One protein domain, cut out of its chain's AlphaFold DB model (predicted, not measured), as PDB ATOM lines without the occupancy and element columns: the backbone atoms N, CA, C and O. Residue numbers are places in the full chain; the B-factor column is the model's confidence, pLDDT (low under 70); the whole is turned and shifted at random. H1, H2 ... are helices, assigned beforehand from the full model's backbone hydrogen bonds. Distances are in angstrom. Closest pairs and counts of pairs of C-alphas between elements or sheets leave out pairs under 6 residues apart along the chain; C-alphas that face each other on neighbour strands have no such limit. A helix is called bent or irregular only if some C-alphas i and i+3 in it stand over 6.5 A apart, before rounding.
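What this domain is: This is residues 116 to 143 and 175 to 284 of the 284 residues of an uncharacterized protein of Galerina marginata (strain CBS 339.88) (UniProt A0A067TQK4). Four helices, H1, H2, H5 and H4, stand in a ring as a loosely crossed bundle, and two short helices lying side by side, H3 and H6, cap one end of it. The bundle H1, H2, H4, H5 is up and down, each helix running against the one before it in the chain; after H6, residues 272 to 284 run back toward the other end as a tail with no named element. The printed part has 138 residues with six named helices, H1 to H6 in chain order, and no named strand, class all helix. It is compact, with a radius of gyration of the C-alphas of 14.7 A and spans of 41 by 31 by 26 A.

Where its parts are: Find C-alpha 116 at (22.283, -44.966, -21.962); from there H1, residues 116 to 139, runs 35.2 A to C-alpha 139 at (-1.902, -58.546, -0.244). H4, residues 222 to 240, is 26.3 A long, and H5, residues 243 to 260, is 25.7 A. H2, residues 183 to 195, is 20.6 A. H3, residues 199 to 210, is 16.4 A and only just irregular: C-alphas 205 and 208 are 6.7 A apart. H6, residues 263 to 271, is 12.5 A and ends at C-alpha 271, (-0.693, -49.332, -32.867).

How they stand to each other: Start at H1: its residues 125 to 132 touch H2, opposite ways at a steep tilt of 39 degrees, closest at the C-alphas of Ala 128 and Ala 184, 5.1 A. H1 touches H4, the same way at a steep tilt of 40 degrees, closest at C-alphas 126 and 222, 5.0 A. Look next at the hairpin H4 and H5: they touch at 37 degrees, only just steep, closest at C-alphas 237 and 245, 5.1 A. H5 touches H2 at a shallow tilt of 32 degrees, closest at C-alphas 192 and 255, 5.7 A. H1 and H5 are apart. At the end, H3 touches H6, the same way at a shallow tilt of 6 degrees, closest at C-alphas 206 and 265, 7.2 A. Every O i to N i+4 pair is within hydrogen-bond range in H4, H5 and H6; the counts are 19 of 20 in H1, 5 of 9 in H2 and 6 of 8 in H3.

The domain as a whole: The C-alphas of Glu 116 and Cys 284, the chain's last residue, are the two farthest apart, 44.4 A. Residues 144 to 174 are not printed, and C-alphas 143 and 175 are 21.6 A apart across this cut. The link from H3 to H4, 11 residues, is long. Look for pLDDT under 70 at residues 140 to 143, 175 to 178, 212 to 219, 273 to 275 and 281 to 284.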
ATOM      1  N   GLU A 116      21.855 -43.882 -22.853       89.88
ATOM      2  CA  GLU A 116      22.283 -44.966 -21.962       89.88
ATOM      3  C   GLU A 116      21.857 -44.691 -20.517       89.88
ATOM      4  O   GLU A 116      21.296 -45.564 -19.852       89.88
ATOM      5  N   PHE A 117      22.059 -43.453 -20.058       91.25
ATOM      6  CA  PHE A 117      21.582 -43.006 -18.754       91.25
ATOM      7  C   PHE A 117      20.055 -43.146 -18.638       91.25
ATOM      8  O   PHE A 117      19.566 -43.708 -17.658       91.25
ATOM      9  N   MET A 118      19.302 -42.720 -19.661       92.00
ATOM     10  CA  MET A 118      17.837 -42.847 -19.679       92.00
ATOM     11  C   MET A 118      17.378 -44.311 -19.655       92.00
ATOM     12  O   MET A 118      16.415 -44.638 -18.964       92.00
ATOM     13  N   ARG A 119      18.078 -45.212 -20.353       91.12
ATOM     14  CA  ARG A 119      17.746 -46.644 -20.355       91.12
ATOM     15  C   ARG A 119      18.000 -47.287 -18.993       91.12
ATOM     16  O   ARG A 119      17.145 -48.024 -18.504       91.12
ATOM     17  N   LYS A 120      19.120 -46.964 -18.335       90.81
ATOM     18  CA  LYS A 120      19.392 -47.419 -16.959       90.81
ATOM     19  C   LYS A 120      18.382 -46.861 -15.954       90.81
ATOM     20  O   LYS A 120      17.945 -47.589 -15.064       90.81
ATOM     21  N   LEU A 121      17.956 -45.610 -16.134       91.81
ATOM     22  CA  LEU A 121      16.862 -45.005 -15.371       91.81
ATOM     23  C   LEU A 121      15.555 -45.791 -15.542       91.81
ATOM     24  O   LEU A 121      14.924 -46.134 -14.540       91.81
ATOM     25  N   CYS A 122      15.169 -46.124 -16.777       91.38
ATOM     26  CA  CYS A 122      13.990 -46.947 -17.049       91.38
ATOM     27  C   CYS A 122      14.101 -48.342 -16.417       91.38
ATOM     28  O   CYS A 122      13.153 -48.795 -15.777       91.38
ATOM     29  N   TRP A 123      15.259 -48.996 -16.530       90.38
ATOM     30  CA  TRP A 123      15.511 -50.316 -15.948       90.38
ATOM     31  C   TRP A 123      15.378 -50.319 -14.417       90.38
ATOM     32  O   TRP A 123      14.590 -51.093 -13.867       90.38
ATOM     33  N   ALA A 124      16.074 -49.407 -13.728       90.88
ATOM     34  CA  ALA A 124      16.018 -49.295 -12.270       90.88
ATOM     35  C   ALA A 124      14.601 -48.941 -11.789       90.88
ATOM     36  O   ALA A 124      14.106 -49.489 -10.802       90.88
ATOM     37  N   SER A 125      13.915 -48.072 -12.538       92.06
ATOM     38  CA  SER A 125      12.521 -47.720 -12.281       92.06
ATOM     39  C   SER A 125      11.589 -48.916 -12.427       92.06
ATOM     40  O   SER A 125      10.734 -49.137 -11.572       92.06
ATOM     41  N   ASN A 126      11.770 -49.727 -13.469       91.50
ATOM     42  CA  ASN A 126      10.928 -50.890 -13.709       91.50
ATOM     43  C   ASN A 126      11.094 -51.943 -12.608       91.50
ATOM     44  O   ASN A 126      10.107 -52.509 -12.140       91.50
ATOM     45  N   PHE A 127      12.324 -52.156 -12.138       90.00
ATOM     46  CA  PHE A 127      12.606 -53.050 -11.018       90.00
ATOM     47  C   PHE A 127      11.931 -52.581  -9.712       90.00
ATOM     48  O   PHE A 127      11.259 -53.366  -9.030       90.00
ATOM     49  N   ALA A 128      12.039 -51.290  -9.387       90.94
ATOM     50  CA  ALA A 128      11.439 -50.706  -8.184       90.94
ATOM     51  C   ALA A 128       9.895 -50.690  -8.233       90.94
ATOM     52  O   ALA A 128       9.227 -51.089  -7.268       90.94
ATOM     53  N   LEU A 129       9.302 -50.299  -9.368       91.00
ATOM     54  CA  LEU A 129       7.848 -50.344  -9.555       91.00
ATOM     55  C   LEU A 129       7.325 -51.779  -9.576       91.00
ATOM     56  O   LEU A 129       6.298 -52.055  -8.964       91.00
ATOM     57  N   GLY A 130       8.039 -52.708 -10.218       89.06
ATOM     58  CA  GLY A 130       7.691 -54.127 -10.227       89.06
ATOM     59  C   GLY A 130       7.644 -54.719  -8.819       89.06
ATOM     60  O   GLY A 130       6.712 -55.450  -8.492       89.06
ATOM     61  N   THR A 131       8.591 -54.342  -7.955       89.94
ATOM     62  CA  THR A 131       8.587 -54.720  -6.530       89.94
ATOM     63  C   THR A 131       7.379 -54.134  -5.798       89.94
ATOM     64  O   THR A 131       6.696 -54.845  -5.063       89.94
ATOM     65  N   SER A 132       7.049 -52.865  -6.059       88.50
ATOM     66  CA  SER A 132       5.865 -52.216  -5.477       88.50
ATOM     67  C   SER A 132       4.565 -52.908  -5.911       88.50
ATOM     68  O   SER A 132       3.698 -53.176  -5.085       88.50
ATOM     69  N   VAL A 133       4.437 -53.257  -7.195       88.25
ATOM     70  CA  VAL A 133       3.277 -53.988  -7.731       88.25
ATOM     71  C   VAL A 133       3.163 -55.379  -7.108       88.25
ATOM     72  O   VAL A 133       2.067 -55.763  -6.705       88.25
ATOM     73  N   LYS A 134       4.270 -56.122  -6.993       87.75
ATOM     74  CA  LYS A 134       4.285 -57.443  -6.345       87.75
ATOM     75  C   LYS A 134       3.801 -57.366  -4.903       87.75
ATOM     76  O   LYS A 134       2.975 -58.177  -4.512       87.75
ATOM     77  N   ALA A 135       4.213 -56.350  -4.153       86.31
ATOM     78  CA  ALA A 135       3.764 -56.194  -2.777       86.31
ATOM     79  C   ALA A 135       2.263 -55.885  -2.650       86.31
ATOM     80  O   ALA A 135       1.612 -56.351  -1.720       86.31
ATOM     81  N   TYR A 136       1.678 -55.150  -3.604       83.56
ATOM     82  CA  TYR A 136       0.219 -55.018  -3.679       83.56
ATOM     83  C   TYR A 136      -0.464 -56.346  -4.051       83.56
ATOM     84  O   TYR A 136      -1.509 -56.666  -3.484       83.56
ATOM     85  N   GLN A 137       0.131 -57.133  -4.954       83.88
ATOM     86  CA  GLN A 137      -0.387 -58.441  -5.382       83.88
ATOM     87  C   GLN A 137      -0.293 -59.520  -4.294       83.88
ATOM     88  O   GLN A 137      -1.154 -60.389  -4.221       83.88
ATOM     89  N   GLU A 138       0.713 -59.470  -3.423       82.38
ATOM     90  CA  GLU A 138       0.822 -60.373  -2.269       82.38
ATOM     91  C   GLU A 138      -0.312 -60.148  -1.258       82.38
ATOM     92  O   GLU A 138      -0.766 -61.089  -0.608       82.38
ATOM     93  N   ILE A 139      -0.800 -58.909  -1.144       76.69
ATOM     94  CA  ILE A 139      -1.902 -58.546  -0.244       76.69
ATOM     95  C   ILE A 139      -3.268 -58.830  -0.893       76.69
ATOM     96  O   ILE A 139      -4.193 -59.281  -0.212       76.69
ATOM     97  N   SER A 140      -3.404 -58.563  -2.197       68.06
ATOM     98  CA  SER A 140      -4.604 -58.829  -2.999       68.06
ATOM     99  C   SER A 140      -4.255 -59.763  -4.154       68.06
ATOM    100  O   SER A 140      -3.800 -59.312  -5.206       68.06
ATOM    101  N   ASP A 141      -4.463 -61.071  -3.961       62.44
ATOM    102  CA  ASP A 141      -4.270 -62.044  -5.038       62.44
ATOM    103  C   ASP A 141      -5.389 -61.899  -6.081       62.44
ATOM    104  O   ASP A 141      -6.475 -62.478  -5.973       62.44
ATOM    105  N   ASP A 142      -5.108 -61.102  -7.108       58.03
ATOM    106  CA  ASP A 142      -6.018 -60.802  -8.214       58.03
ATOM    107  C   ASP A 142      -6.044 -61.927  -9.282       58.03
ATOM    108  O   ASP A 142      -6.431 -61.709 -10.439       58.03
ATOM    109  N   SER A 143      -5.648 -63.158  -8.921       57.47
ATOM    110  CA  SER A 143      -5.699 -64.326  -9.805       57.47
ATOM    111  C   SER A 143      -7.143 -64.683 -10.202       57.47
ATOM    112  O   SER A 143      -8.059 -64.797  -9.383       57.47
ATOM    113  N   ASP A 175      -6.520 -51.952   7.420       58.41
ATOM    114  CA  ASP A 175      -5.461 -52.525   8.271       58.41
ATOM    115  C   ASP A 175      -4.448 -53.356   7.462       58.41
ATOM    116  O   ASP A 175      -3.266 -53.408   7.784       58.41
ATOM    117  N   ARG A 176      -4.895 -53.958   6.351       62.59
ATOM    118  CA  ARG A 176      -4.063 -54.825   5.494       62.59
ATOM    119  C   ARG A 176      -3.098 -54.056   4.593       62.59
ATOM    120  O   ARG A 176      -2.128 -54.634   4.121       62.59
ATOM    121  N   PHE A 177      -3.366 -52.773   4.360       66.69
ATOM    122  CA  PHE A 177      -2.563 -51.907   3.494       66.69
ATOM    123  C   PHE A 177      -1.794 -50.828   4.269       66.69
ATOM    124  O   PHE A 177      -1.311 -49.875   3.659       66.69
ATOM    125  N   LYS A 178      -1.664 -50.949   5.599       68.69
ATOM    126  CA  LYS A 178      -1.007 -49.932   6.443       68.69
ATOM    127  C   LYS A 178       0.427 -49.615   6.012       68.69
ATOM    128  O   LYS A 178       0.809 -48.448   6.027       68.69
ATOM    129  N   ASP A 179       1.171 -50.629   5.574       75.44
ATOM    130  CA  ASP A 179       2.578 -50.491   5.177       75.44
ATOM    131  C   ASP A 179       2.753 -50.132   3.688       75.44
ATOM    132  O   ASP A 179       3.866 -49.928   3.210       75.44
ATOM    133  N   GLN A 180       1.651 -50.015   2.939       77.12
ATOM    134  CA  GLN A 180       1.658 -49.621   1.532       77.12
ATOM    135  C   GLN A 180       1.364 -48.118   1.379       77.12
ATOM    136  O   GLN A 180       0.553 -47.559   2.119       77.12
ATOM    137  N   PRO A 181       1.939 -47.423   0.381       79.62
ATOM    138  CA  PRO A 181       2.912 -47.898  -0.608       79.62
ATOM    139  C   PRO A 181       4.340 -48.016  -0.051       79.62
ATOM    140  O   PRO A 181       4.777 -47.120   0.669       79.62
ATOM    141  N   ILE A 182       5.077 -49.054  -0.463       85.94
ATOM    142  CA  ILE A 182       6.500 -49.286  -0.128       85.94
ATOM    143  C   ILE A 182       7.395 -48.126  -0.598       85.94
ATOM    144  O   ILE A 182       7.073 -47.397  -1.537       85.94
ATOM    145  N   GLU A 183       8.553 -47.969   0.038       85.69
ATOM    146  CA  GLU A 183       9.602 -46.990  -0.279       85.69
ATOM    147  C   GLU A 183      10.006 -47.005  -1.763       85.69
ATOM    148  O   GLU A 183      10.247 -45.956  -2.355       85.69
ATOM    149  N   ALA A 184       9.998 -48.170  -2.414       87.56
ATOM    150  CA  ALA A 184      10.288 -48.317  -3.840       87.56
ATOM    151  C   ALA A 184       9.327 -47.520  -4.752       87.56
ATOM    152  O   ALA A 184       9.695 -47.151  -5.867       87.56
ATOM    153  N   THR A 185       8.119 -47.181  -4.279       90.00
ATOM    154  CA  THR A 185       7.154 -46.353  -5.028       90.00
ATOM    155  C   THR A 185       7.633 -44.904  -5.199       90.00
ATOM    156  O   THR A 185       7.170 -44.203  -6.101       90.00
ATOM    157  N   VAL A 186       8.618 -44.458  -4.405       91.94
ATOM    158  CA  VAL A 186       9.252 -43.135  -4.546       91.94
ATOM    159  C   VAL A 186       9.839 -42.936  -5.952       91.94
ATOM    160  O   VAL A 186       9.898 -41.803  -6.424       91.94
ATOM    161  N   VAL A 187      10.175 -44.013  -6.678       92.62
ATOM    162  CA  VAL A 187      10.700 -43.946  -8.057       92.62
ATOM    163  C   VAL A 187       9.751 -43.288  -9.067       92.62
ATOM    164  O   VAL A 187      10.184 -42.843 -10.129       92.62
ATOM    165  N   LEU A 188       8.461 -43.164  -8.738       92.56
ATOM    166  CA  LEU A 188       7.518 -42.379  -9.538       92.56
ATOM    167  C   LEU A 188       7.946 -40.909  -9.659       92.56
ATOM    168  O   LEU A 188       7.660 -40.276 -10.673       92.56
ATOM    169  N   LEU A 189       8.649 -40.367  -8.658       92.31
ATOM    170  CA  LEU A 189       9.152 -38.996  -8.688       92.31
ATOM    171  C   LEU A 189      10.172 -38.783  -9.826       92.31
ATOM    172  O   LEU A 189       9.910 -37.919 -10.662       92.31
ATOM    173  N   PRO A 190      11.271 -39.560  -9.934       92.38
ATOM    174  CA  PRO A 190      12.179 -39.471 -11.075       92.38
ATOM    175  C   PRO A 190      11.473 -39.631 -12.415       92.38
ATOM    176  O   PRO A 190      11.696 -38.833 -13.319       92.38
ATOM    177  N   ILE A 191      10.570 -40.608 -12.544       93.06
ATOM    178  CA  ILE A 191       9.816 -40.805 -13.790       93.06
ATOM    179  C   ILE A 191       9.063 -39.524 -14.162       93.06
ATOM    180  O   ILE A 191       9.154 -39.067 -15.299       93.06
ATOM    181  N   TYR A 192       8.350 -38.917 -13.211       92.12
ATOM    182  CA  TYR A 192       7.614 -37.677 -13.444       92.12
ATOM    183  C   TYR A 192       8.531 -36.506 -13.834       92.12
ATOM    184  O   TYR A 192       8.206 -35.743 -14.748       92.12
ATOM    185  N   GLU A 193       9.677 -36.369 -13.164       90.12
ATOM    186  CA  GLU A 193      10.640 -35.296 -13.432       90.12
ATOM    187  C   GLU A 193      11.290 -35.412 -14.813       90.12
ATOM    188  O   GLU A 193      11.558 -34.385 -15.429       90.12
ATOM    189  N   PHE A 194      11.507 -36.623 -15.331       90.81
ATOM    190  CA  PHE A 194      12.106 -36.839 -16.651       90.81
ATOM    191  C   PHE A 194      11.085 -36.852 -17.793       90.81
ATOM    192  O   PHE A 194      11.368 -36.337 -18.875       90.81
ATOM    193  N   LEU A 195       9.881 -37.377 -17.552       90.00
ATOM    194  CA  LEU A 195       8.863 -37.574 -18.585       90.00
ATOM    195  C   LEU A 195       8.352 -36.276 -19.205       90.00
ATOM    196  O   LEU A 195       8.146 -36.206 -20.414       90.00
ATOM    197  N   ARG A 196       8.139 -35.244 -18.388       85.12
ATOM    198  CA  ARG A 196       7.562 -33.980 -18.859       85.12
ATOM    199  C   ARG A 196       8.555 -33.092 -19.629       85.12
ATOM    200  O   ARG A 196       8.169 -32.560 -20.667       85.12
ATOM    201  N   PRO A 197       9.791 -32.850 -19.147       86.81
ATOM    202  CA  PRO A 197      10.714 -31.945 -19.824       86.81
ATOM    203  C   PRO A 197      11.542 -32.600 -20.933       86.81
ATOM    204  O   PRO A 197      12.008 -31.861 -21.798       86.81
ATOM    205  N   ASN A 198      11.773 -33.920 -20.912       87.94
ATOM    206  CA  ASN A 198      12.705 -34.568 -21.833       87.94
ATOM    207  C   ASN A 198      11.984 -35.495 -22.838       87.94
ATOM    208  O   ASN A 198      11.517 -36.571 -22.456       87.94
ATOM    209  N   PRO A 199      11.927 -35.139 -24.138       87.06
ATOM    210  CA  PRO A 199      11.273 -35.971 -25.148       87.06
ATOM    211  C   PRO A 199      12.022 -37.283 -25.430       87.06
ATOM    212  O   PRO A 199      11.391 -38.262 -25.826       87.06
ATOM    213  N   LEU A 200      13.342 -37.339 -25.198       89.50
ATOM    214  CA  LEU A 200      14.126 -38.564 -25.377       89.50
ATOM    215  C   LEU A 200      13.739 -39.615 -24.340       89.50
ATOM    216  O   LEU A 200      13.599 -40.785 -24.684       89.50
ATOM    217  N   PHE A 201      13.486 -39.204 -23.095       89.88
ATOM    218  CA  PHE A 201      13.019 -40.130 -22.067       89.88
ATOM    219  C   PHE A 201      11.688 -40.784 -22.460       89.88
ATOM    220  O   PHE A 201      11.537 -41.995 -22.319       89.88
ATOM    221  N   ALA A 202      10.756 -40.016 -23.036       88.81
ATOM    222  CA  ALA A 202       9.500 -40.569 -23.541       88.81
ATOM    223  C   ALA A 202       9.727 -41.616 -24.649       88.81
ATOM    224  O   ALA A 202       9.057 -42.646 -24.648       88.81
ATOM    225  N   SER A 203      10.690 -41.393 -25.554       89.25
ATOM    226  CA  SER A 203      11.037 -42.387 -26.582       89.25
ATOM    227  C   SER A 203      11.667 -43.658 -26.000       89.25
ATOM    228  O   SER A 203      11.259 -44.752 -26.375       89.25
ATOM    229  N   VAL A 204      12.582 -43.531 -25.031       89.75
ATOM    230  CA  VAL A 204      13.243 -44.676 -24.376       89.75
ATOM    231  C   VAL A 204      12.250 -45.487 -23.537       89.75
ATOM    232  O   VAL A 204      12.333 -46.707 -23.488       89.75
ATOM    233  N   LEU A 205      11.260 -44.838 -22.916       87.31
ATOM    234  CA  LEU A 205      10.207 -45.522 -22.155       87.31
ATOM    235  C   LEU A 205       9.354 -46.458 -23.032       87.31
ATOM    236  O   LEU A 205       8.843 -47.464 -22.540       87.31
ATOM    237  N   ILE A 206       9.194 -46.124 -24.316       87.38
ATOM    238  CA  ILE A 206       8.404 -46.892 -25.293       87.38
ATOM    239  C   ILE A 206       9.270 -47.858 -26.105       87.38
ATOM    240  O   ILE A 206       8.735 -48.808 -26.671       87.38
ATOM    241  N   GLU A 207      10.588 -47.656 -26.146       86.31
ATOM    242  CA  GLU A 207      11.539 -48.517 -26.862       86.31
ATOM    243  C   GLU A 207      11.305 -50.000 -26.526       86.31
ATOM    244  O   GLU A 207      11.097 -50.805 -27.434       86.31
ATOM    245  N   ASP A 208      11.172 -50.324 -25.234       79.94
ATOM    246  CA  ASP A 208      10.899 -51.682 -24.735       79.94
ATOM    247  C   ASP A 208       9.528 -52.243 -25.163       79.94
ATOM    248  O   ASP A 208       9.323 -53.456 -25.182       79.94
ATOM    249  N   LEU A 209       8.560 -51.372 -25.469       77.56
ATOM    250  CA  LEU A 209       7.220 -51.760 -25.920       77.56
ATOM    251  C   LEU A 209       7.187 -52.043 -27.430       77.56
ATOM    252  O   LEU A 209       6.441 -52.917 -27.867       77.56
ATOM    253  N   VAL A 210       7.976 -51.304 -28.216       75.62
ATOM    254  CA  VAL A 210       8.021 -51.408 -29.686       75.62
ATOM    255  C   VAL A 210       8.999 -52.486 -30.138       75.62
ATOM    256  O   VAL A 210       8.695 -53.247 -31.055       75.62
ATOM    257  N   SER A 211      10.161 -52.563 -29.491       71.94
ATOM    258  CA  SER A 211      11.209 -53.536 -29.782       71.94
ATOM    259  C   SER A 211      11.536 -54.331 -28.517       71.94
ATOM    260  O   SER A 211      12.528 -54.031 -27.848       71.94
ATOM    261  N   PRO A 212      10.721 -55.341 -28.163       66.69
ATOM    262  CA  PRO A 212      11.012 -56.171 -27.006       66.69
ATOM    263  C   PRO A 212      12.372 -56.866 -27.204       66.69
ATOM    264  O   PRO A 212      12.602 -57.437 -28.272       66.69
ATOM    265  N   PRO A 213      13.287 -56.829 -26.219       63.56
ATOM    266  CA  PRO A 213      14.558 -57.542 -26.326       63.56
ATOM    267  C   PRO A 213      14.318 -59.057 -26.460       63.56
ATOM    268  O   PRO A 213      13.367 -59.582 -25.897       63.56
ATOM    269  N   ASP A 214      15.189 -59.800 -27.149       53.16
ATOM    270  CA  ASP A 214      15.010 -61.255 -27.364       53.16
ATOM    271  C   ASP A 214      14.957 -62.085 -26.054       53.16
ATOM    272  O   ASP A 214      14.507 -63.229 -26.043       53.16
ATOM    273  N   SER A 215      15.362 -61.496 -24.921       52.62
ATOM    274  CA  SER A 215      15.226 -62.032 -23.556       52.62
ATOM    275  C   SER A 215      13.875 -61.720 -22.872       52.62
ATOM    276  O   SER A 215      13.691 -62.028 -21.694       52.62
ATOM    277  N   ALA A 216      12.909 -61.121 -23.581       49.53
ATOM    278  CA  ALA A 216      11.665 -60.535 -23.056       49.53
ATOM    279  C   ALA A 216      10.565 -61.516 -22.608       49.53
ATOM    280  O   ALA A 216       9.417 -61.108 -22.437       49.53
ATOM    281  N   LEU A 217      10.865 -62.794 -22.365       48.59
ATOM    282  CA  LEU A 217       9.841 -63.708 -21.840       48.59
ATOM    283  C   LEU A 217       9.484 -63.439 -20.364       48.59
ATOM    284  O   LEU A 217       8.439 -63.907 -19.916       48.59
ATOM    285  N   GLU A 218      10.278 -62.654 -19.620       54.09
ATOM    286  CA  GLU A 218      10.070 -62.473 -18.170       54.09
ATOM    287  C   GLU A 218       9.902 -61.023 -17.682       54.09
ATOM    288  O   GLU A 218       9.356 -60.815 -16.597       54.09
ATOM    289  N   THR A 219      10.314 -60.002 -18.446       65.12
ATOM    290  CA  THR A 219      10.290 -58.610 -17.952       65.12
ATOM    291  C   THR A 219       9.145 -57.813 -18.568       65.12
ATOM    292  O   THR A 219       9.129 -57.537 -19.763       65.12
ATOM    293  N   THR A 220       8.178 -57.409 -17.743       77.50
ATOM    294  CA  THR A 220       7.094 -56.505 -18.156       77.50
ATOM    295  C   THR A 220       7.649 -55.112 -18.474       77.50
ATOM    296  O   THR A 220       8.373 -54.579 -17.628       77.50
ATOM    297  N   PRO A 221       7.296 -54.486 -19.614       85.81
ATOM    298  CA  PRO A 221       7.744 -53.133 -19.951       85.81
ATOM    299  C   PRO A 221       7.358 -52.100 -18.888       85.81
ATOM    300  O   PRO A 221       6.273 -52.190 -18.303       85.81
ATOM    301  N   LEU A 222       8.198 -51.074 -18.705       87.25
ATOM    302  CA  LEU A 222       7.989 -50.012 -17.710       87.25
ATOM    303  C   LEU A 222       6.628 -49.317 -17.866       87.25
ATOM    304  O   LEU A 222       5.927 -49.068 -16.889       87.25
ATOM    305  N   PHE A 223       6.209 -49.052 -19.103       88.69
ATOM    306  CA  PHE A 223       4.891 -48.482 -19.380       88.69
ATOM    307  C   PHE A 223       3.753 -49.312 -18.754       88.69
ATOM    308  O   PHE A 223       2.841 -48.775 -18.124       88.69
ATOM    309  N   CYS A 224       3.830 -50.639 -18.860       88.19
ATOM    310  CA  CYS A 224       2.806 -51.543 -18.338       88.19
ATOM    311  C   CYS A 224       2.848 -51.651 -16.809       88.19
ATOM    312  O   CYS A 224       1.797 -51.796 -16.174       88.19
ATOM    313  N   THR A 225       4.035 -51.566 -16.200       89.62
ATOM    314  CA  THR A 225       4.177 -51.571 -14.736       89.62
ATOM    315  C   THR A 225       3.669 -50.272 -14.117       89.62
ATOM    316  O   THR A 225       2.971 -50.337 -13.105       89.62
ATOM    317  N   ILE A 226       3.895 -49.120 -14.764       91.31
ATOM    318  CA  ILE A 226       3.305 -47.830 -14.370       91.31
ATOM    319  C   ILE A 226       1.774 -47.915 -14.379       91.31
ATOM    320  O   ILE A 226       1.142 -47.564 -13.384       91.31
ATOM    321  N   LEU A 227       1.175 -48.428 -15.461       90.31
ATOM    322  CA  LEU A 227      -0.283 -48.582 -15.570       90.31
ATOM    323  C   LEU A 227      -0.858 -49.506 -14.497       90.31
ATOM    324  O   LEU A 227      -1.858 -49.179 -13.852       90.31
ATOM    325  N   SER A 228      -0.209 -50.654 -14.294       90.19
ATOM    326  CA  SER A 228      -0.622 -51.625 -13.282       90.19
ATOM    327  C   SER A 228      -0.567 -50.989 -11.892       90.19
ATOM    328  O   SER A 228      -1.556 -51.017 -11.162       90.19
ATOM    329  N   LEU A 229       0.546 -50.334 -11.540       90.00
ATOM    330  CA  LEU A 229       0.706 -49.682 -10.241       90.00
ATOM    331  C   LEU A 229      -0.278 -48.527 -10.033       90.00
ATOM    332  O   LEU A 229      -0.836 -48.406  -8.945       90.00
ATOM    333  N   ALA A 230      -0.527 -47.702 -11.054       91.75
ATOM    334  CA  ALA A 230      -1.486 -46.603 -10.971       91.75
ATOM    335  C   ALA A 230      -2.888 -47.107 -10.585       91.75
ATOM    336  O   ALA A 230      -3.558 -46.494  -9.752       91.75
ATOM    337  N   SER A 231      -3.301 -48.265 -11.117       90.19
ATOM    338  CA  SER A 231      -4.566 -48.915 -10.758       90.19
ATOM    339  C   SER A 231      -4.627 -49.319  -9.276       90.19
ATOM    340  O   SER A 231      -5.622 -49.022  -8.604       90.19
ATOM    341  N   TYR A 232      -3.560 -49.924  -8.735       88.25
ATOM    342  CA  TYR A 232      -3.476 -50.271  -7.307       88.25
ATOM    343  C   TYR A 232      -3.441 -49.024  -6.414       88.25
ATOM    344  O   TYR A 232      -4.183 -48.954  -5.436       88.25
ATOM    345  N   LEU A 233      -2.639 -48.014  -6.766       88.56
ATOM    346  CA  LEU A 233      -2.508 -46.779  -5.987       88.56
ATOM    347  C   LEU A 233      -3.825 -46.007  -5.908       88.56
ATOM    348  O   LEU A 233      -4.219 -45.597  -4.819       88.56
ATOM    349  N   CYS A 234      -4.536 -45.843  -7.026       87.81
ATOM    350  CA  CYS A 234      -5.818 -45.136  -7.039       87.81
ATOM    351  C   CYS A 234      -6.893 -45.882  -6.232       87.81
ATOM    352  O   CYS A 234      -7.669 -45.263  -5.500       87.81
ATOM    353  N   THR A 235      -6.914 -47.215  -6.318       84.81
ATOM    354  CA  THR A 235      -7.852 -48.050  -5.550       84.81
ATOM    355  C   THR A 235      -7.550 -48.000  -4.054       84.81
ATOM    356  O   THR A 235      -8.459 -47.832  -3.236       84.81
ATOM    357  N   HIS A 236      -6.270 -48.072  -3.688       83.94
ATOM    358  CA  HIS A 236      -5.840 -47.967  -2.302       83.94
ATOM    359  C   HIS A 236      -6.130 -46.574  -1.720       83.94
ATOM    360  O   HIS A 236      -6.713 -46.478  -0.637       83.94
ATOM    361  N   ALA A 237      -5.814 -45.501  -2.449       84.50
ATOM    362  CA  ALA A 237      -6.086 -44.130  -2.017       84.50
ATOM    363  C   ALA A 237      -7.583 -43.889  -1.783       84.50
ATOM    364  O   ALA A 237      -7.957 -43.262  -0.793       84.50
ATOM    365  N   SER A 238      -8.440 -44.463  -2.635       81.00
ATOM    366  CA  SER A 238      -9.898 -44.390  -2.482       81.00
ATOM    367  C   SER A 238     -10.418 -45.163  -1.260       81.00
ATOM    368  O   SER A 238     -11.470 -44.823  -0.729       81.00
ATOM    369  N   SER A 239      -9.692 -46.191  -0.804       75.94
ATOM    370  CA  SER A 239     -10.127 -47.087   0.281       75.94
ATOM    371  C   SER A 239      -9.622 -46.665   1.665       75.94
ATOM    372  O   SER A 239     -10.367 -46.739   2.639       75.94
ATOM    373  N   THR A 240      -8.361 -46.233   1.765       73.00
ATOM    374  CA  THR A 240      -7.681 -45.968   3.050       73.00
ATOM    375  C   THR A 240      -7.480 -44.468   3.314       73.00
ATOM    376  O   THR A 240      -7.165 -44.089   4.437       73.00
ATOM    377  N   ALA A 241      -7.675 -43.602   2.306       70.69
ATOM    378  CA  ALA A 241      -7.618 -42.134   2.393       70.69
ATOM    379  C   ALA A 241      -6.413 -41.555   3.176       70.69
ATOM    380  O   ALA A 241      -6.497 -40.473   3.759       70.69
ATOM    381  N   SER A 242      -5.272 -42.256   3.205       83.62
ATOM    382  CA  SER A 242      -4.072 -41.761   3.884       83.62
ATOM    383  C   SER A 242      -3.419 -40.639   3.062       83.62
ATOM    384  O   SER A 242      -3.441 -40.693   1.824       83.62
ATOM    385  N   PRO A 243      -2.798 -39.626   3.698       85.50
ATOM    386  CA  PRO A 243      -2.169 -38.523   2.969       85.50
ATOM    387  C   PRO A 243      -1.022 -39.015   2.074       85.50
ATOM    388  O   PRO A 243      -0.894 -38.566   0.936       85.50
ATOM    389  N   ARG A 244      -0.245 -40.007   2.542       85.94
ATOM    390  CA  ARG A 244       0.813 -40.671   1.761       85.94
ATOM    391  C   ARG A 244       0.235 -41.341   0.513       85.94
ATOM    392  O   ARG A 244       0.705 -41.076  -0.587       85.94
ATOM    393  N   SER A 245      -0.791 -42.180   0.667       85.75
ATOM    394  CA  SER A 245      -1.409 -42.902  -0.456       85.75
ATOM    395  C   SER A 245      -2.033 -41.941  -1.474       85.75
ATOM    396  O   SER A 245      -1.817 -42.084  -2.676       85.75
ATOM    397  N   THR A 246      -2.707 -40.892  -0.994       88.56
ATOM    398  CA  THR A 246      -3.322 -39.861  -1.844       88.56
ATOM    399  C   THR A 246      -2.276 -39.088  -2.655       88.56
ATOM    400  O   THR A 246      -2.486 -38.843  -3.842       88.56
ATOM    401  N   ALA A 247      -1.125 -38.753  -2.058       90.62
ATOM    402  CA  ALA A 247      -0.034 -38.080  -2.763       90.62
ATOM    403  C   ALA A 247       0.549 -38.945  -3.895       90.62
ATOM    404  O   ALA A 247       0.722 -38.456  -5.012       90.62
ATOM    405  N   TYR A 248       0.792 -40.237  -3.644       91.62
ATOM    406  CA  TYR A 248       1.277 -41.161  -4.676       91.62
ATOM    407  C   TYR A 248       0.240 -41.431  -5.768       91.62
ATOM    408  O   TYR A 248       0.599 -41.485  -6.943       91.62
ATOM    409  N   ALA A 249      -1.043 -41.540  -5.413       91.56
ATOM    410  CA  ALA A 249      -2.115 -41.637  -6.397       91.56
ATOM    411  C   ALA A 249      -2.161 -40.381  -7.283       91.56
ATOM    412  O   ALA A 249      -2.140 -40.496  -8.507       91.56
ATOM    413  N   GLY A 250      -2.104 -39.184  -6.690       92.75
ATOM    414  CA  GLY A 250      -2.026 -37.924  -7.431       92.75
ATOM    415  C   GLY A 250      -0.801 -37.838  -8.349       92.75
ATOM    416  O   GLY A 250      -0.924 -37.440  -9.507       92.75
ATOM    417  N   LEU A 251       0.376 -38.264  -7.879       92.44
ATOM    418  CA  LEU A 251       1.588 -38.328  -8.702       92.44
ATOM    419  C   LEU A 251       1.419 -39.299  -9.878       92.44
ATOM    420  O   LEU A 251       1.747 -38.947 -11.009       92.44
ATOM    421  N   SER A 252       0.846 -40.481  -9.639       93.56
ATOM    422  CA  SER A 252       0.592 -41.465 -10.697       93.56
ATOM    423  C   SER A 252      -0.372 -40.938 -11.766       93.56
ATOM    424  O   SER A 252      -0.120 -41.113 -12.957       93.56
ATOM    425  N   LEU A 253      -1.417 -40.202 -11.372       93.44
ATOM    426  CA  LEU A 253      -2.349 -39.565 -12.306       93.44
ATOM    427  C   LEU A 253      -1.680 -38.449 -13.119       93.44
ATOM    428  O   LEU A 253      -1.949 -38.320 -14.311       93.44
ATOM    429  N   ASN A 254      -0.771 -37.678 -12.519       93.62
ATOM    430  CA  ASN A 254       0.005 -36.667 -13.244       93.62
ATOM    431  C   ASN A 254       0.974 -37.288 -14.265       93.62
ATOM    432  O   ASN A 254       1.170 -36.729 -15.346       93.62
ATOM    433  N   ILE A 255       1.566 -38.445 -13.949       93.38
ATOM    434  CA  ILE A 255       2.374 -39.220 -14.905       93.38
ATOM    435  C   ILE A 255       1.488 -39.698 -16.058       93.38
ATOM    436  O   ILE A 255       1.836 -39.491 -17.215       93.38
ATOM    437  N   MET A 256       0.317 -40.260 -15.751       92.12
ATOM    438  CA  MET A 256      -0.657 -40.694 -16.756       92.12
ATOM    439  C   MET A 256      -1.103 -39.557 -17.673       92.12
ATOM    440  O   MET A 256      -1.128 -39.729 -18.889       92.12
ATOM    441  N   LEU A 257      -1.395 -38.384 -17.112       92.69
ATOM    442  CA  LEU A 257      -1.716 -37.190 -17.890       92.69
ATOM    443  C   LEU A 257      -0.560 -36.812 -18.826       92.69
ATOM    444  O   LEU A 257      -0.782 -36.600 -20.012       92.69
ATOM    445  N   SER A 258       0.675 -36.822 -18.317       90.94
ATOM    446  CA  SER A 258       1.870 -36.506 -19.115       90.94
ATOM    447  C   SER A 258       2.106 -37.515 -20.251       90.94
ATOM    448  O   SER A 258       2.585 -37.134 -21.316       90.94
ATOM    449  N   LEU A 259       1.762 -38.794 -20.050       90.38
ATOM    450  CA  LEU A 259       1.820 -39.822 -21.096       90.38
ATOM    451  C   LEU A 259       0.769 -39.577 -22.187       90.38
ATOM    452  O   LEU A 259       1.086 -39.691 -23.365       90.38
ATOM    453  N   VAL A 260      -0.461 -39.215 -21.806       90.19
ATOM    454  CA  VAL A 260      -1.565 -38.964 -22.753       90.19
ATOM    455  C   VAL A 260      -1.360 -37.674 -23.550       90.19
ATOM    456  O   VAL A 260      -1.694 -37.623 -24.730       90.19
ATOM    457  N   GLU A 261      -0.788 -36.637 -22.938       90.44
ATOM    458  CA  GLU A 261      -0.456 -35.377 -23.618       90.44
ATOM    459  C   GLU A 261       0.650 -35.540 -24.677       90.44
ATOM    460  O   GLU A 261       0.808 -34.690 -25.555       90.44
ATOM    461  N   ASN A 262       1.423 -36.627 -24.621       88.00
ATOM    462  CA  ASN A 262       2.492 -36.888 -25.569       88.00
ATOM    463  C   ASN A 262       1.974 -37.677 -26.784       88.00
ATOM    464  O   ASN A 262       1.739 -38.884 -26.721       88.00
ATOM    465  N   ASN A 263       1.860 -36.989 -27.924       86.56
ATOM    466  CA  ASN A 263       1.353 -37.566 -29.173       86.56
ATOM    467  C   ASN A 263       2.113 -38.826 -29.618       86.56
ATOM    468  O   ASN A 263       1.479 -39.764 -30.093       86.56
ATOM    469  N   MET A 264       3.439 -38.877 -29.431       84.88
ATOM    470  CA  MET A 264       4.230 -40.057 -29.809       84.88
ATOM    471  C   MET A 264       3.823 -41.269 -28.973       84.88
ATOM    472  O   MET A 264       3.596 -42.347 -29.514       84.88
ATOM    473  N   VAL A 265       3.678 -41.082 -27.656       84.88
ATOM    474  CA  VAL A 265       3.248 -42.151 -26.744       84.88
ATOM    475  C   VAL A 265       1.888 -42.690 -27.163       84.88
ATOM    476  O   VAL A 265       1.719 -43.901 -27.297       84.88
ATOM    477  N   MET A 266       0.936 -41.799 -27.428       85.81
ATOM    478  CA  MET A 266      -0.416 -42.184 -27.823       85.81
ATOM    479  C   MET A 266      -0.461 -42.915 -29.167       85.81
ATOM    480  O   MET A 266      -1.169 -43.915 -29.293       85.81
ATOM    481  N   GLU A 267       0.307 -42.457 -30.154       85.56
ATOM    482  CA  GLU A 267       0.382 -43.105 -31.461       85.56
ATOM    483  C   GLU A 267       0.923 -44.538 -31.338       85.56
ATOM    484  O   GLU A 267       0.252 -45.484 -31.759       85.56
ATOM    485  N   PHE A 268       2.062 -44.729 -30.666       81.94
ATOM    486  CA  PHE A 268       2.668 -46.055 -30.502       81.94
ATOM    487  C   PHE A 268       1.811 -47.009 -29.667       81.94
ATOM    488  O   PHE A 268       1.657 -48.178 -30.034       81.94
ATOM    489  N   VAL A 269       1.208 -46.532 -28.577       81.50
ATOM    490  CA  VAL A 269       0.319 -47.355 -27.740       81.50
ATOM    491  C   VAL A 269      -0.929 -47.785 -28.519       81.50
ATOM    492  O   VAL A 269      -1.389 -48.910 -28.341       81.50
ATOM    493  N   SER A 270      -1.453 -46.942 -29.417       80.06
ATOM    494  CA  SER A 270      -2.625 -47.289 -30.236       80.06
ATOM    495  C   SER A 270      -2.343 -48.357 -31.301       80.06
ATOM    496  O   SER A 270      -3.238 -49.119 -31.666       80.06
ATOM    497  N   GLN A 271      -1.104 -48.428 -31.790       78.31
ATOM    498  CA  GLN A 271      -0.693 -49.332 -32.867       78.31
ATOM    499  C   GLN A 271      -0.128 -50.662 -32.344       78.31
ATOM    500  O   GLN A 271      -0.109 -51.659 -33.069       78.31
ATOM    501  N   THR A 272       0.322 -50.699 -31.089       73.25
ATOM    502  CA  THR A 272       1.017 -51.856 -30.517       73.25
ATOM    503  C   THR A 272       0.051 -52.812 -29.820       73.25
ATOM    504  O   THR A 272      -0.809 -52.408 -29.039       73.25
ATOM    505  N   LYS A 273       0.230 -54.124 -30.028       67.31
ATOM    506  CA  LYS A 273      -0.394 -55.144 -29.171       67.31
ATOM    507  C   LYS A 273       0.339 -55.164 -27.829       67.31
ATOM    508  O   LYS A 273       1.316 -55.889 -27.672       67.31
ATOM    509  N   ALA A 274      -0.104 -54.332 -26.891       62.53
ATOM    510  CA  ALA A 274       0.508 -54.251 -25.570       62.53
ATOM    511  C   ALA A 274       0.444 -55.608 -24.830       62.53
ATOM    512  O   ALA A 274      -0.535 -56.349 -24.986       62.53
ATOM    513  N   PRO A 275       1.463 -55.944 -24.015       68.69
ATOM    514  CA  PRO A 275       1.435 -57.135 -23.175       68.69
ATOM    515  C   PRO A 275       0.338 -57.036 -22.104       68.69
ATOM    516  O   PRO A 275      -0.284 -55.994 -21.898       68.69
ATOM    517  N   VAL A 276       0.082 -58.146 -21.408       72.94
ATOM    518  CA  VAL A 276      -1.000 -58.251 -20.418       72.94
ATOM    519  C   VAL A 276      -0.761 -57.295 -19.241       72.94
ATOM    520  O   VAL A 276       0.072 -57.555 -18.376       72.94
ATOM    521  N   ILE A 277      -1.533 -56.208 -19.184       79.94
ATOM    522  CA  ILE A 277      -1.575 -55.282 -18.045       79.94
ATOM    523  C   ILE A 277      -2.492 -55.872 -16.968       79.94
ATOM    524  O   ILE A 277      -3.642 -56.223 -17.240       79.94
ATOM    525  N   ARG A 278      -1.994 -55.976 -15.731       77.62
ATOM    526  CA  ARG A 278      -2.784 -56.447 -14.585       77.62
ATOM    527  C   ARG A 278      -3.328 -55.252 -13.811       77.62
ATOM    528  O   ARG A 278      -2.580 -54.564 -13.125       77.62
ATOM    529  N   LEU A 279      -4.634 -55.031 -13.915       82.94
ATOM    530  CA  LEU A 279      -5.341 -53.987 -13.175       82.94
ATOM    531  C   LEU A 279      -5.848 -54.521 -11.835       82.94
ATOM    532  O   LEU A 279      -6.258 -55.681 -11.754       82.94
ATOM    533  N   CYS A 280      -5.853 -53.655 -10.822       78.00
ATOM    534  CA  CYS A 280      -6.413 -53.959  -9.512       78.00
ATOM    535  C   CYS A 280      -7.914 -54.228  -9.646       78.00
ATOM    536  O   CYS A 280      -8.652 -53.417 -10.219       78.00
ATOM    537  N   ARG A 281      -8.380 -55.368  -9.131       68.62
ATOM    538  CA  ARG A 281      -9.809 -55.703  -9.140       68.62
ATOM    539  C   ARG A 281     -10.476 -55.153  -7.883       68.62
ATOM    540  O   ARG A 281     -10.224 -55.621  -6.778       68.62
ATOM    541  N   GLN A 282     -11.367 -54.175  -8.045       59.03
ATOM    542  CA  GLN A 282     -12.188 -53.687  -6.934       59.03
ATOM    543  C   GLN A 282     -13.215 -54.751  -6.538       59.03
ATOM    544  O   GLN A 282     -14.070 -55.137  -7.337       59.03
ATOM    545  N   VAL A 283     -13.138 -55.224  -5.295       48.41
ATOM    546  CA  VAL A 283     -14.197 -56.038  -4.693       48.41
ATOM    547  C   VAL A 283     -15.276 -55.082  -4.176       48.41
ATOM    548  O   VAL A 283     -15.152 -54.538  -3.080       48.41
ATOM    549  N   CYS A 284     -16.304 -54.842  -4.993       31.97
ATOM    550  CA  CYS A 284     -17.535 -54.150  -4.589       31.97
ATOM    551  C   CYS A 284     -18.491 -55.056  -3.790       31.97
ATOM    552  O   CYS A 284     -18.425 -56.304  -3.891       31.97
TER     553      CYS A 284